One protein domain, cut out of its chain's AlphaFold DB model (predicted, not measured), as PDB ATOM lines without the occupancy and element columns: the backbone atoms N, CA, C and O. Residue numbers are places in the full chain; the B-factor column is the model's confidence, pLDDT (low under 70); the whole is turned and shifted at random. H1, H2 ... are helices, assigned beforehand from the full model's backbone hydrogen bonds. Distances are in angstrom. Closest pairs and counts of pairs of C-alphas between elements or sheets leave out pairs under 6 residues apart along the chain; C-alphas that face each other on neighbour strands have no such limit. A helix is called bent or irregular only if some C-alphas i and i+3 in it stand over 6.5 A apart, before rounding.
ATOM      1  N   LYS A   2      50.518 -25.035  37.862       70.00
ATOM      2  CA  LYS A   2      50.055 -24.643  36.529       70.00
ATOM      3  C   LYS A   2      51.051 -23.713  35.840       70.00
ATOM      4  O   LYS A   2      50.963 -22.492  35.953       70.00
ATOM      5  N   ALA A   3      51.945 -24.295  35.042       73.00
ATOM      6  CA  ALA A   3      52.882 -23.528  34.223       73.00
ATOM      7  C   ALA A   3      52.161 -22.499  33.334       73.00
ATOM      8  O   ALA A   3      52.608 -21.365  33.233       73.00
ATOM      9  N   PHE A   4      51.016 -22.852  32.738       83.25
ATOM     10  CA  PHE A   4      50.282 -21.927  31.872       83.25
ATOM     11  C   PHE A   4      49.666 -20.745  32.632       83.25
ATOM     12  O   PHE A   4      49.792 -19.608  32.184       83.25
ATOM     13  N   LEU A   5      49.045 -20.996  33.790       83.56
ATOM     14  CA  LEU A   5      48.415 -19.935  34.576       83.56
ATOM     15  C   LEU A   5      49.465 -18.929  35.059       83.56
ATOM     16  O   LEU A   5      49.292 -17.734  34.832       83.56
ATOM     17  N   GLY A   6      50.593 -19.422  35.583       81.62
ATOM     18  CA  GLY A   6      51.737 -18.584  35.953       81.62
ATOM     19  C   GLY A   6      52.333 -17.819  34.764       81.62
ATOM     20  O   GLY A   6      52.592 -16.626  34.868       81.62
ATOM     21  N   LEU A   7      52.475 -18.451  33.592       84.00
ATOM     22  CA  LEU A   7      52.934 -17.767  32.369       84.00
ATOM     23  C   LEU A   7      51.959 -16.679  31.891       84.00
ATOM     24  O   LEU A   7      52.370 -15.725  31.232       84.00
ATOM     25  N   SER A   8      50.671 -16.820  32.205       88.06
ATOM     26  CA  SER A   8      49.629 -15.846  31.877       88.06
ATOM     27  C   SER A   8      49.377 -14.807  32.976       88.06
ATOM     28  O   SER A   8      48.551 -13.920  32.764       88.06
ATOM     29  N   ALA A   9      50.079 -14.881  34.113       90.38
ATOM     30  CA  ALA A   9      49.789 -14.084  35.305       90.38
ATOM     31  C   ALA A   9      49.760 -12.580  35.015       90.38
ATOM     32  O   ALA A   9      48.744 -11.935  35.255       90.38
ATOM     33  N   ASP A  10      50.803 -12.043  34.377       91.25
ATOM     34  CA  ASP A  10      50.873 -10.624  33.991       91.25
ATOM     35  C   ASP A  10      49.727 -10.202  33.061       91.25
ATOM     36  O   ASP A  10      49.251  -9.063  33.088       91.25
ATOM     37  N   PHE A  11      49.296 -11.110  32.184       93.00
ATOM     38  CA  PHE A  11      48.207 -10.845  31.253       93.00
ATOM     39  C   PHE A  11      46.865 -10.787  31.990       93.00
ATOM     40  O   PHE A  11      46.062  -9.889  31.726       93.00
ATOM     41  N   ILE A  12      46.633 -11.722  32.917       93.00
ATOM     42  CA  ILE A  12      45.436 -11.750  33.763       93.00
ATOM     43  C   ILE A  12      45.428 -10.542  34.704       93.00
ATOM     44  O   ILE A  12      44.403  -9.875  34.809       93.00
ATOM     45  N   ASP A  13      46.566 -10.177  35.289       94.38
ATOM     46  CA  ASP A  13      46.674  -9.024  36.182       94.38
ATOM     47  C   ASP A  13      46.334  -7.719  35.452       94.38
ATOM     48  O   ASP A  13      45.502  -6.940  35.912       94.38
ATOM     49  N   ARG A  14      46.837  -7.526  34.226       93.75
ATOM     50  CA  ARG A  14      46.450  -6.375  33.388       93.75
ATOM     51  C   ARG A  14      44.983  -6.376  32.973       93.75
ATOM     52  O   ARG A  14      44.437  -5.319  32.660       93.75
ATOM     53  N   MET A  15      44.332  -7.533  32.949       94.31
ATOM     54  CA  MET A  15      42.907  -7.658  32.655       94.31
ATOM     55  C   MET A  15      42.028  -7.405  33.887       94.31
ATOM     56  O   MET A  15      40.957  -6.821  33.742       94.31
ATOM     57  N   ALA A  16      42.459  -7.845  35.069       92.69
ATOM     58  CA  ALA A  16      41.634  -7.919  36.272       92.69
ATOM     59  C   ALA A  16      41.895  -6.795  37.281       92.69
ATOM     60  O   ALA A  16      40.980  -6.389  37.997       92.69
ATOM     61  N   ASN A  17      43.126  -6.288  37.354       91.94
ATOM     62  CA  ASN A  17      43.527  -5.355  38.394       91.94
ATOM     63  C   ASN A  17      43.144  -3.910  38.018       91.94
ATOM     64  O   ASN A  17      43.643  -3.382  37.014       91.94
ATOM     65  N   PRO A  18      42.291  -3.237  38.815       89.94
ATOM     66  CA  PRO A  18      41.817  -1.891  38.506       89.94
ATOM     67  C   PRO A  18      42.927  -0.832  38.528       89.94
ATOM     68  O   PRO A  18      42.733   0.247  37.968       89.94
ATOM     69  N   VAL A  19      44.096  -1.123  39.118       94.50
ATOM     70  CA  VAL A  19      45.235  -0.189  39.177       94.50
ATOM     71  C   VAL A  19      45.719   0.248  37.787       94.50
ATOM     72  O   VAL A  19      46.203   1.365  37.622       94.50
ATOM     73  N   TYR A  20      45.543  -0.601  36.769       92.50
ATOM     74  CA  TYR A  20      45.924  -0.293  35.385       92.50
ATOM     75  C   TYR A  20      44.892   0.568  34.642       92.50
ATOM     76  O   TYR A  20      45.172   1.059  33.547       92.50
ATOM     77  N   GLY A  21      43.712   0.770  35.230       93.81
ATOM     78  CA  GLY A  21      42.630   1.566  34.672       93.81
ATOM     79  C   GLY A  21      41.761   0.819  33.656       93.81
ATOM     80  O   GLY A  21      42.212  -0.031  32.882       93.81
ATOM     81  N   ALA A  22      40.486   1.218  33.604       93.62
ATOM     82  CA  ALA A  22      39.437   0.530  32.851       93.62
ATOM     83  C   ALA A  22      39.761   0.324  31.357       93.62
ATOM     84  O   ALA A  22      39.440  -0.723  30.799       93.62
ATOM     85  N   GLY A  23      40.430   1.288  30.712       95.62
ATOM     86  CA  GLY A  23      40.813   1.178  29.301       95.62
ATOM     87  C   GLY A  23      41.816   0.049  29.032       95.62
ATOM     88  O   GLY A  23      41.672  -0.680  28.048       95.62
ATOM     89  N   VAL A  24      42.797  -0.141  29.921       94.94
ATOM     90  CA  VAL A  24      43.763  -1.247  29.820       94.94
ATOM     91  C   VAL A  24      43.058  -2.568  30.094       94.94
ATOM     92  O   VAL A  24      43.155  -3.485  29.275       94.94
ATOM     93  N   ASN A  25      42.282  -2.644  31.178       93.44
ATOM     94  CA  ASN A  25      41.549  -3.856  31.538       93.44
ATOM     95  C   ASN A  25      40.621  -4.318  30.401       93.44
ATOM     96  O   ASN A  25      40.647  -5.486  30.012       93.44
ATOM     97  N   GLN A  26      39.864  -3.399  29.790       93.88
ATOM     98  CA  GLN A  26      38.960  -3.709  28.680       93.88
ATOM     99  C   GLN A  26      39.707  -4.160  27.417       93.88
ATOM    100  O   GLN A  26      39.258  -5.081  26.723       93.88
ATOM    101  N   ALA A  27      40.854  -3.546  27.110       95.38
ATOM    102  CA  ALA A  27      41.679  -3.949  25.976       95.38
ATOM    103  C   ALA A  27      42.223  -5.376  26.154       95.38
ATOM    104  O   ALA A  27      42.167  -6.177  25.218       95.38
ATOM    105  N   TYR A  28      42.706  -5.720  27.351       95.50
ATOM    106  CA  TYR A  28      43.179  -7.072  27.660       95.50
ATOM    107  C   TYR A  28      42.034  -8.088  27.712       95.50
ATOM    108  O   TYR A  28      42.172  -9.166  27.137       95.50
ATOM    109  N   ALA A  29      40.874  -7.727  28.268       91.94
ATOM    110  CA  ALA A  29      39.682  -8.575  28.247       91.94
ATOM    111  C   ALA A  29      39.215  -8.894  26.816       91.94
ATOM    112  O   ALA A  29      38.872 -10.034  26.508       91.94
ATOM    113  N   SER A  30      39.262  -7.909  25.913       93.31
ATOM    114  CA  SER A  30      38.918  -8.108  24.499       93.31
ATOM    115  C   SER A  30      39.897  -9.063  23.811       93.31
ATOM    116  O   SER A  30      39.476  -9.997  23.128       93.31
ATOM    117  N   ARG A  31      41.204  -8.892  24.056       94.38
ATOM    118  CA  ARG A  31      42.248  -9.798  23.545       94.38
ATOM    119  C   ARG A  31      42.094 -11.212  24.097       94.38
ATOM    120  O   ARG A  31      42.252 -12.168  23.349       94.38
ATOM    121  N   PHE A  32      41.753 -11.353  25.375       92.25
ATOM    122  CA  PHE A  32      41.474 -12.650  25.981       92.25
ATOM    123  C   PHE A  32      40.288 -13.345  25.303       92.25
ATOM    124  O   PHE A  32      40.375 -14.511  24.931       92.25
ATOM    125  N   ALA A  33      39.201 -12.607  25.061       90.50
ATOM    126  CA  ALA A  33      38.035 -13.127  24.356       90.50
ATOM    127  C   ALA A  33      38.336 -13.498  22.892       90.50
ATOM    128  O   ALA A  33      37.728 -14.425  22.358       90.50
ATOM    129  N   ASP A  34      39.245 -12.784  22.221       92.81
ATOM    130  CA  ASP A  34      39.754 -13.171  20.900       92.81
ATOM    131  C   ASP A  34      40.594 -14.456  20.968       92.81
ATOM    132  O   ASP A  34      40.442 -15.320  20.104       92.81
ATOM    133  N   LEU A  35      41.455 -14.608  21.982       91.44
ATOM    134  CA  LEU A  35      42.273 -15.809  22.180       91.44
ATOM    135  C   LEU A  35      41.407 -17.045  22.437       91.44
ATOM    136  O   LEU A  35      41.582 -18.044  21.749       91.44
ATOM    137  N   LEU A  36      40.417 -16.948  23.328       90.12
ATOM    138  CA  LEU A  36      39.467 -18.036  23.599       90.12
ATOM    139  C   LEU A  36      38.686 -18.474  22.354       90.12
ATOM    140  O   LEU A  36      38.357 -19.644  22.213       90.12
ATOM    141  N   ARG A  37      38.385 -17.544  21.439       90.94
ATOM    142  CA  ARG A  37      37.707 -17.863  20.172       90.94
ATOM    143  C   ARG A  37      38.619 -18.533  19.148       90.94
ATOM    144  O   ARG A  37      38.116 -19.166  18.227       90.94
ATOM    145  N   ARG A  38      39.934 -18.331  19.250       92.81
ATOM    146  CA  ARG A  38      40.925 -18.844  18.291       92.81
ATOM    147  C   ARG A  38      41.558 -20.155  18.735       92.81
ATOM    148  O   ARG A  38      41.958 -20.930  17.874       92.81
ATOM    149  N   ASP A  39      41.674 -20.375  20.040       91.69
ATOM    150  CA  ASP A  39      42.278 -21.570  20.615       91.69
ATOM    151  C   ASP A  39      41.280 -22.307  21.514       91.69
ATOM    152  O   ASP A  39      41.065 -21.955  22.675       91.69
ATOM    153  N   GLU A  40      40.693 -23.371  20.968       88.88
ATOM    154  CA  GLU A  40      39.731 -24.231  21.665       88.88
ATOM    155  C   GLU A  40      40.349 -25.000  22.846       88.88
ATOM    156  O   GLU A  40      39.622 -25.518  23.691       88.88
ATOM    157  N   ARG A  41      41.685 -25.085  22.935       88.88
ATOM    158  CA  ARG A  41      42.385 -25.785  24.029       88.88
ATOM    159  C   ARG A  41      42.624 -24.885  25.235       88.88
ATOM    160  O   ARG A  41      42.874 -25.392  26.327       88.88
ATOM    161  N   LEU A  42      42.548 -23.569  25.047       86.31
ATOM    162  CA  LEU A  42      42.844 -22.583  26.080       86.31
ATOM    163  C   LEU A  42      41.951 -22.722  27.332       86.31
ATOM    164  O   LEU A  42      42.503 -22.675  28.433       86.31
ATOM    165  N   PRO A  43      40.623 -22.957  27.233       86.94
ATOM    166  CA  PRO A  43      39.794 -23.203  28.415       86.94
ATOM    167  C   PRO A  43      40.280 -24.399  29.241       86.94
ATOM    168  O   PRO A  43      40.427 -24.279  30.450       86.94
ATOM    169  N   ALA A  44      40.623 -25.517  28.590       86.25
ATOM    170  CA  ALA A  44      41.119 -26.707  29.281       86.25
ATOM    171  C   ALA A  44      42.461 -26.447  29.990       86.25
ATOM    172  O   ALA A  44      42.681 -26.917  31.102       86.25
ATOM    173  N   GLN A  45      43.345 -25.635  29.399       86.94
ATOM    174  CA  GLN A  45      44.597 -25.212  30.048       86.94
ATOM    175  C   GLN A  45      44.354 -24.319  31.277       86.94
ATOM    176  O   GLN A  45      45.176 -24.262  32.197       86.94
ATOM    177  N   LEU A  46      43.200 -23.657  31.325       87.81
ATOM    178  CA  LEU A  46      42.716 -22.833  32.427       87.81
ATOM    179  C   LEU A  46      41.715 -23.577  33.338       87.81
ATOM    180  O   LEU A  46      41.096 -22.935  34.165       87.81
ATOM    181  N   SER A  47      41.611 -24.911  33.284       89.62
ATOM    182  CA  SER A  47      40.699 -25.686  34.157       89.62
ATOM    183  C   SER A  47      40.988 -25.558  35.669       89.62
ATOM    184  O   SER A  47      42.132 -25.373  36.084       89.62
ATOM    185  N   ALA A  48      39.982 -25.700  36.524       87.44
ATOM    186  CA  ALA A  48      40.162 -25.710  37.976       87.44
ATOM    187  C   ALA A  48      40.821 -26.990  38.551       87.44
ATOM    188  O   ALA A  48      41.316 -26.952  39.678       87.44
ATOM    189  N   ASP A  49      40.853 -28.099  37.802       83.19
ATOM    190  CA  ASP A  49      41.106 -29.453  38.338       83.19
ATOM    191  C   ASP A  49      42.494 -29.661  38.967       83.19
ATOM    192  O   ASP A  49      42.647 -30.514  39.846       83.19
ATOM    193  N   ASP A  50      43.490 -28.888  38.528       83.06
ATOM    194  CA  ASP A  50      44.904 -29.033  38.906       83.06
ATOM    195  C   ASP A  50      45.402 -27.948  39.875       83.06
ATOM    196  O   ASP A  50      46.606 -27.868  40.137       83.06
ATOM    197  N   LEU A  51      44.511 -27.085  40.371       91.81
ATOM    198  CA  LEU A  51      44.876 -26.097  41.385       91.81
ATOM    199  C   LEU A  51      45.117 -26.786  42.731       91.81
ATOM    200  O   LEU A  51      44.326 -27.623  43.170       91.81
ATOM    201  N   SER A  52      46.215 -26.412  43.374       93.12
ATOM    202  CA  SER A  52      46.636 -26.887  44.692       93.12
ATOM    203  C   SER A  52      46.913 -25.714  45.625       93.12
ATOM    204  O   SER A  52      47.143 -24.609  45.149       93.12
ATOM    205  N   GLU A  53      46.946 -25.953  46.935       94.00
ATOM    206  CA  GLU A  53      47.179 -24.932  47.975       94.00
ATOM    207  C   GLU A  53      48.366 -23.999  47.674       94.00
ATOM    208  O   GLU A  53      48.282 -22.800  47.895       94.00
ATOM    209  N   VAL A  54      49.453 -24.525  47.099       92.75
ATOM    210  CA  VAL A  54      50.670 -23.746  46.784       92.75
ATOM    211  C   VAL A  54      50.540 -22.847  45.553       92.75
ATOM    212  O   VAL A  54      51.441 -22.067  45.258       92.75
ATOM    213  N   ASP A  55      49.470 -23.000  44.771       93.31
ATOM    214  CA  ASP A  55      49.269 -22.213  43.561       93.31
ATOM    215  C   ASP A  55      48.685 -20.822  43.874       93.31
ATOM    216  O   ASP A  55      48.642 -20.006  42.960       93.31
ATOM    217  N   THR A  56      48.273 -20.509  45.112       94.31
ATOM    218  CA  THR A  56      47.705 -19.194  45.493       94.31
ATOM    219  C   THR A  56      48.646 -18.025  45.185       94.31
ATOM    220  O   THR A  56      48.186 -16.968  44.762       94.31
ATOM    221  N   ASP A  57      49.960 -18.239  45.242       93.06
ATOM    222  CA  ASP A  57      50.966 -17.211  44.946       93.06
ATOM    223  C   ASP A  57      51.147 -16.928  43.440       93.06
ATOM    224  O   ASP A  57      51.887 -16.021  43.052       93.06
ATOM    225  N   LEU A  58      50.513 -17.707  42.551       92.62
ATOM    226  CA  LEU A  58      50.705 -17.561  41.102       92.62
ATOM    227  C   LEU A  58      50.067 -16.296  40.522       92.62
ATOM    228  O   LEU A  58      50.499 -15.835  39.465       92.62
ATOM    229  N   LEU A  59      49.016 -15.776  41.155       93.88
ATOM    230  CA  LEU A  59      48.261 -14.622  40.679       93.88
ATOM    231  C   LEU A  59      48.052 -13.614  41.810       93.88
ATOM    232  O   LEU A  59      47.978 -13.974  42.979       93.88
ATOM    233  N   SER A  60      47.868 -12.342  41.451       94.19
ATOM    234  CA  SER A  60      47.364 -11.346  42.400       94.19
ATOM    235  C   SER A  60      45.951 -11.709  42.869       94.19
ATOM    236  O   SER A  60      45.174 -12.324  42.134       94.19
ATOM    237  N   MET A  61      45.556 -11.265  44.061       94.81
ATOM    238  CA  MET A  61      44.218 -11.553  44.592       94.81
ATOM    239  C   MET A  61      43.085 -11.046  43.676       94.81
ATOM    240  O   MET A  61      42.066 -11.709  43.485       94.81
ATOM    241  N   GLN A  62      43.272  -9.901  43.014       93.06
ATOM    242  CA  GLN A  62      42.315  -9.373  42.032       93.06
ATOM    243  C   GLN A  62      42.193 -10.297  40.812       93.06
ATOM    244  O   GLN A  62      41.096 -10.495  40.280       93.06
ATOM    245  N   SER A  63      43.309 -10.892  40.392       94.50
ATOM    246  CA  SER A  63      43.349 -11.887  39.322       94.50
ATOM    247  C   SER A  63      42.661 -13.188  39.730       94.50
ATOM    248  O   SER A  63      41.906 -13.734  38.924       94.50
ATOM    249  N   TRP A  64      42.819 -13.641  40.979       96.25
ATOM    250  CA  TRP A  64      42.072 -14.784  41.511       96.25
ATOM    251  C   TRP A  64      40.571 -14.541  41.545       96.25
ATOM    252  O   TRP A  64      39.809 -15.377  41.066       96.25
ATOM    253  N   ILE A  65      40.130 -13.376  42.016       94.50
ATOM    254  CA  ILE A  65      38.709 -13.002  42.016       94.50
ATOM    255  C   ILE A  65      38.133 -13.029  40.596       94.50
ATOM    256  O   ILE A  65      37.035 -13.547  40.367       94.50
ATOM    257  N   TRP A  66      38.859 -12.474  39.622       94.69
ATOM    258  CA  TRP A  66      38.448 -12.545  38.222       94.69
ATOM    259  C   TRP A  66      38.389 -13.996  37.725       94.69
ATOM    260  O   TRP A  66      37.420 -14.379  37.063       94.69
ATOM    261  N   TYR A  67      39.389 -14.806  38.069       95.12
ATOM    262  CA  TYR A  67      39.495 -16.192  37.629       95.12
ATOM    263  C   TYR A  67      38.391 -17.075  38.221       95.12
ATOM    264  O   TYR A  67      37.750 -17.805  37.469       95.12
ATOM    265  N   LEU A  68      38.060 -16.936  39.509       95.69
ATOM    266  CA  LEU A  68      36.914 -17.612  40.131       95.69
ATOM    267  C   LEU A  68      35.601 -17.264  39.416       95.69
ATOM    268  O   LEU A  68      34.806 -18.147  39.098       95.69
ATOM    269  N   LYS A  69      35.391 -15.987  39.068       93.56
ATOM    270  CA  LYS A  69      34.223 -15.562  38.276       93.56
ATOM    271  C   LYS A  69      34.226 -16.148  36.866       93.56
ATOM    272  O   LYS A  69      33.157 -16.425  36.317       93.56
ATOM    273  N   TRP A  70      35.396 -16.312  36.253       93.38
ATOM    274  CA  TRP A  70      35.527 -16.970  34.956       93.38
ATOM    275  C   TRP A  70      35.203 -18.470  35.055       93.38
ATOM    276  O   TRP A  70      34.382 -18.939  34.265       93.38
ATOM    277  N   LEU A  71      35.722 -19.182  36.061       94.38
ATOM    278  CA  LEU A  71      35.403 -20.591  36.340       94.38
ATOM    279  C   LEU A  71      33.908 -20.805  36.595       94.38
ATOM    280  O   LEU A  71      33.308 -21.722  36.038       94.38
ATOM    281  N   THR A  72      33.264 -19.895  37.329       93.38
ATOM    282  CA  THR A  72      31.809 -19.911  37.534       93.38
ATOM    283  C   THR A  72      31.032 -19.889  36.212       93.38
ATOM    284  O   THR A  72      30.030 -20.593  36.078       93.38
ATOM    285  N   LYS A  73      31.505 -19.156  35.190       92.06
ATOM    286  CA  LYS A  73      30.897 -19.179  33.843       92.06
ATOM    287  C   LYS A  73      31.139 -20.498  33.107       92.06
ATOM    288  O   LYS A  73      30.290 -20.885  32.308       92.06
ATOM    289  N   GLN A  74      32.253 -21.174  33.385       91.69
ATOM    290  CA  GLN A  74      32.552 -22.512  32.860       91.69
ATOM    291  C   GLN A  74      31.861 -23.635  33.649       91.69
ATOM    292  O   GLN A  74      31.902 -24.784  33.226       91.69
ATOM    293  N   GLN A  75      31.166 -23.313  34.749       93.56
ATOM    294  CA  GLN A  75      30.588 -24.295  35.679       93.56
ATOM    295  C   GLN A  75      31.654 -25.215  36.288       93.56
ATOM    296  O   GLN A  75      31.399 -26.387  36.551       93.56
ATOM    297  N   GLU A  76      32.841 -24.664  36.519       93.81
ATOM    298  CA  GLU A  76      33.943 -25.335  37.199       93.81
ATOM    299  C   GLU A  76      34.090 -24.788  38.617       93.81
ATOM    300  O   GLU A  76      33.745 -23.634  38.891       93.81
ATOM    301  N   LEU A  77      34.600 -25.620  39.522       93.56
ATOM    302  CA  LEU A  77      34.873 -25.252  40.904       93.56
ATOM    303  C   LEU A  77      36.258 -25.788  41.291       93.56
ATOM    304  O   LEU A  77      36.507 -26.971  41.055       93.56
ATOM    305  N   PRO A  78      37.147 -24.961  41.870       94.94
ATOM    306  CA  PRO A  78      38.397 -25.455  42.435       94.94
ATOM    307  C   PRO A  78      38.161 -26.456  43.564       94.94
ATOM    308  O   PRO A  78      37.069 -26.537  44.129       94.94
ATOM    309  N   ARG A  79      39.206 -27.211  43.899       94.38
ATOM    310  CA  ARG A  79      39.176 -28.113  45.051       94.38
ATOM    311  C   ARG A  79      39.122 -27.321  46.356       94.38
ATOM    312  O   ARG A  79      39.617 -26.195  46.412       94.38
ATOM    313  N   ASP A  80      38.539 -27.936  47.381       95.19
ATOM    314  CA  ASP A  80      38.340 -27.327  48.697       95.19
ATOM    315  C   ASP A  80      39.679 -26.841  49.285       95.19
ATOM    316  O   ASP A  80      39.742 -25.712  49.755       95.19
ATOM    317  N   GLU A  81      40.772 -27.601  49.133       94.56
ATOM    318  CA  GLU A  81      42.078 -27.237  49.701       94.56
ATOM    319  C   GLU A  81      42.654 -25.949  49.082       94.56
ATOM    320  O   GLU A  81      43.216 -25.103  49.773       94.56
ATOM    321  N   PHE A  82      42.472 -25.748  47.772       96.25
ATOM    322  CA  PHE A  82      42.871 -24.495  47.122       96.25
ATOM    323  C   PHE A  82      42.024 -23.311  47.604       96.25
ATOM    324  O   PHE A  82      42.541 -22.207  47.763       96.25
ATOM    325  N   LEU A  83      40.720 -23.523  47.807       96.88
ATOM    326  CA  LEU A  83      39.814 -22.476  48.281       96.88
ATOM    327  C   LEU A  83      40.107 -22.091  49.734       96.88
ATOM    328  O   LEU A  83      40.053 -20.903  50.038       96.88
ATOM    329  N   ASP A  84      40.463 -23.057  50.584       95.06
ATOM    330  CA  ASP A  84      40.927 -22.811  51.954       95.06
ATOM    331  C   ASP A  84      42.179 -21.926  51.944       95.06
ATOM    332  O   ASP A  84      42.159 -20.829  52.502       95.06
ATOM    333  N   ALA A  85      43.221 -22.329  51.207       95.38
ATOM    334  CA  ALA A  85      44.460 -21.555  51.104       95.38
ATOM    335  C   ALA A  85      44.223 -20.138  50.548       95.38
ATOM    336  O   ALA A  85      44.753 -19.159  51.073       95.38
ATOM    337  N   LEU A  86      43.386 -19.998  49.512       96.19
ATOM    338  CA  LEU A  86      43.066 -18.697  48.920       96.19
ATOM    339  C   LEU A  86      42.266 -17.799  49.880       96.19
ATOM    340  O   LEU A  86      42.461 -16.584  49.901       96.19
ATOM    341  N   TYR A  87      41.348 -18.379  50.657       94.38
ATOM    342  CA  TYR A  87      40.545 -17.662  51.648       94.38
ATOM    343  C   TYR A  87      41.390 -17.185  52.837       94.38
ATOM    344  O   TYR A  87      41.196 -16.070  53.336       94.38
ATOM    345  N   GLU A  88      42.354 -17.997  53.272       92.19
ATOM    346  CA  GLU A  88      43.321 -17.625  54.303       92.19
ATOM    347  C   GLU A  88      44.244 -16.493  53.826       92.19
ATOM    348  O   GLU A  88      44.371 -15.483  54.526       92.19
ATOM    349  N   ASP A  89      44.801 -16.609  52.614       93.81
ATOM    350  CA  ASP A  89      45.730 -15.633  52.021       93.81
ATOM    351  C   ASP A  89      45.080 -14.271  51.710       93.81
ATOM    352  O   ASP A  89      45.739 -13.231  51.714       93.81
ATOM    353  N   ALA A  90      43.759 -14.238  51.508       91.19
ATOM    354  CA  ALA A  90      43.016 -13.010  51.225       91.19
ATOM    355  C   ALA A  90      43.236 -11.888  52.256       91.19
ATOM    356  O   ALA A  90      43.172 -10.716  51.882       91.19
ATOM    357  N   GLY A  91      43.486 -12.228  53.528       81.38
ATOM    358  CA  GLY A  91      43.884 -11.303  54.601       81.38
ATOM    359  C   GLY A  91      42.865 -10.226  55.019       81.38
ATOM    360  O   GLY A  91      42.971  -9.690  56.118       81.38
TER     361      GLY A  91
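Overview. This is residues 2 to 91 of the 223 residues of an uncharacterized protein of Streptomyces sp. 1331.2 (UniProt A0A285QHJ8). What shape do these atoms make? A compact, rounded block of crossing helices: the longest helix, H3, forms one end, the crossed pair H5 and H7 forms the opposite end, and H6 with H2 lies between them, H2 joining H3 to H6. The short helices H1 and H4 lie between the two ends as well, and residues 36 to 41, of which 36 to 38 belong to H3, stick out. How is it made up? The printed part has 90 residues with seven named helices, H1 to H7 in order along the chain, and no named strand; its class is all helix. It is compact, with a radius of gyration of the C-alphas of 12.8 A, and spans 33 by 30 by 22 A.

Along the chain. Where is the longest helix? H3 holds residues 22 to 38 and measures 24.3 A, from C-alpha 22 at (39.437, 0.530, 32.851) to C-alpha 38 at (40.925, -18.844, 18.291). Which helices come before it? H1 is residues 3 to 7, 6.1 A, and H2 is residues 9 to 16, 10.3 A. Which come after it? H4 is residues 42 to 45, 5.1 A, and H5 is residues 53 to 58, 10.7 A. H6 is residues 61 to 74, 19.8 A, and H7 is residues 80 to 89, 14.2 A, ending with C-alpha 89 at (45.730, -15.633, 52.021).

Arrangement. What touches H3? With residues 24 to 29 alone it touches H2, opposite ways at a steep tilt of 63 degrees, the closest C-alphas, of Met 15 and Asn 25, being 4.2 A apart. H3 and H4 only just touch, only at the corner, with 3 pairs of C-alphas within 8 A, the closest those of Leu 36 and Leu 42 at 6.2 A. What lies beyond H2? H6, with residues 62 to 66 alone, touches H2 about perpendicular at 79 degrees, the closest C-alphas being those of Ala 16 and Ser 63, 5.3 A apart. H5 and H7 touch, the same way at a steep tilt of 52 degrees, with the C-alphas of Glu 53 and Phe 82 closest at 4.4 A; H1 and H5 are close but not clearly touching, their closest C-alphas, of Gly 6 and Leu 58, 5.4 A apart. Which parts stay apart? H3 is apart from H6 and from H7, while H6 and H7 are near each other. What do the backbones show? Each O i to N i+4 pair is within hydrogen-bond range in H1, H2, H3, H6 and H7, and H4 is too short for such a pair. In H5 0 of 2 are, with 1 of 3 O i to N i+3 pairs within range; H5 is irregular, but only just, with C-alphas 54 and 57 6.8 A apart.

Size, cuts and confidence. How far does it reach? The two C-alphas farthest apart, those of Arg 38 and Gly 91, are 37.2 A from each other. Is any link long or cut? The printed part has no cut and no long link; H4 to H5 is short and the others are tight. Is confidence low anywhere? The mean pLDDT of the printed part is 91.6, and no printed residue is under 70.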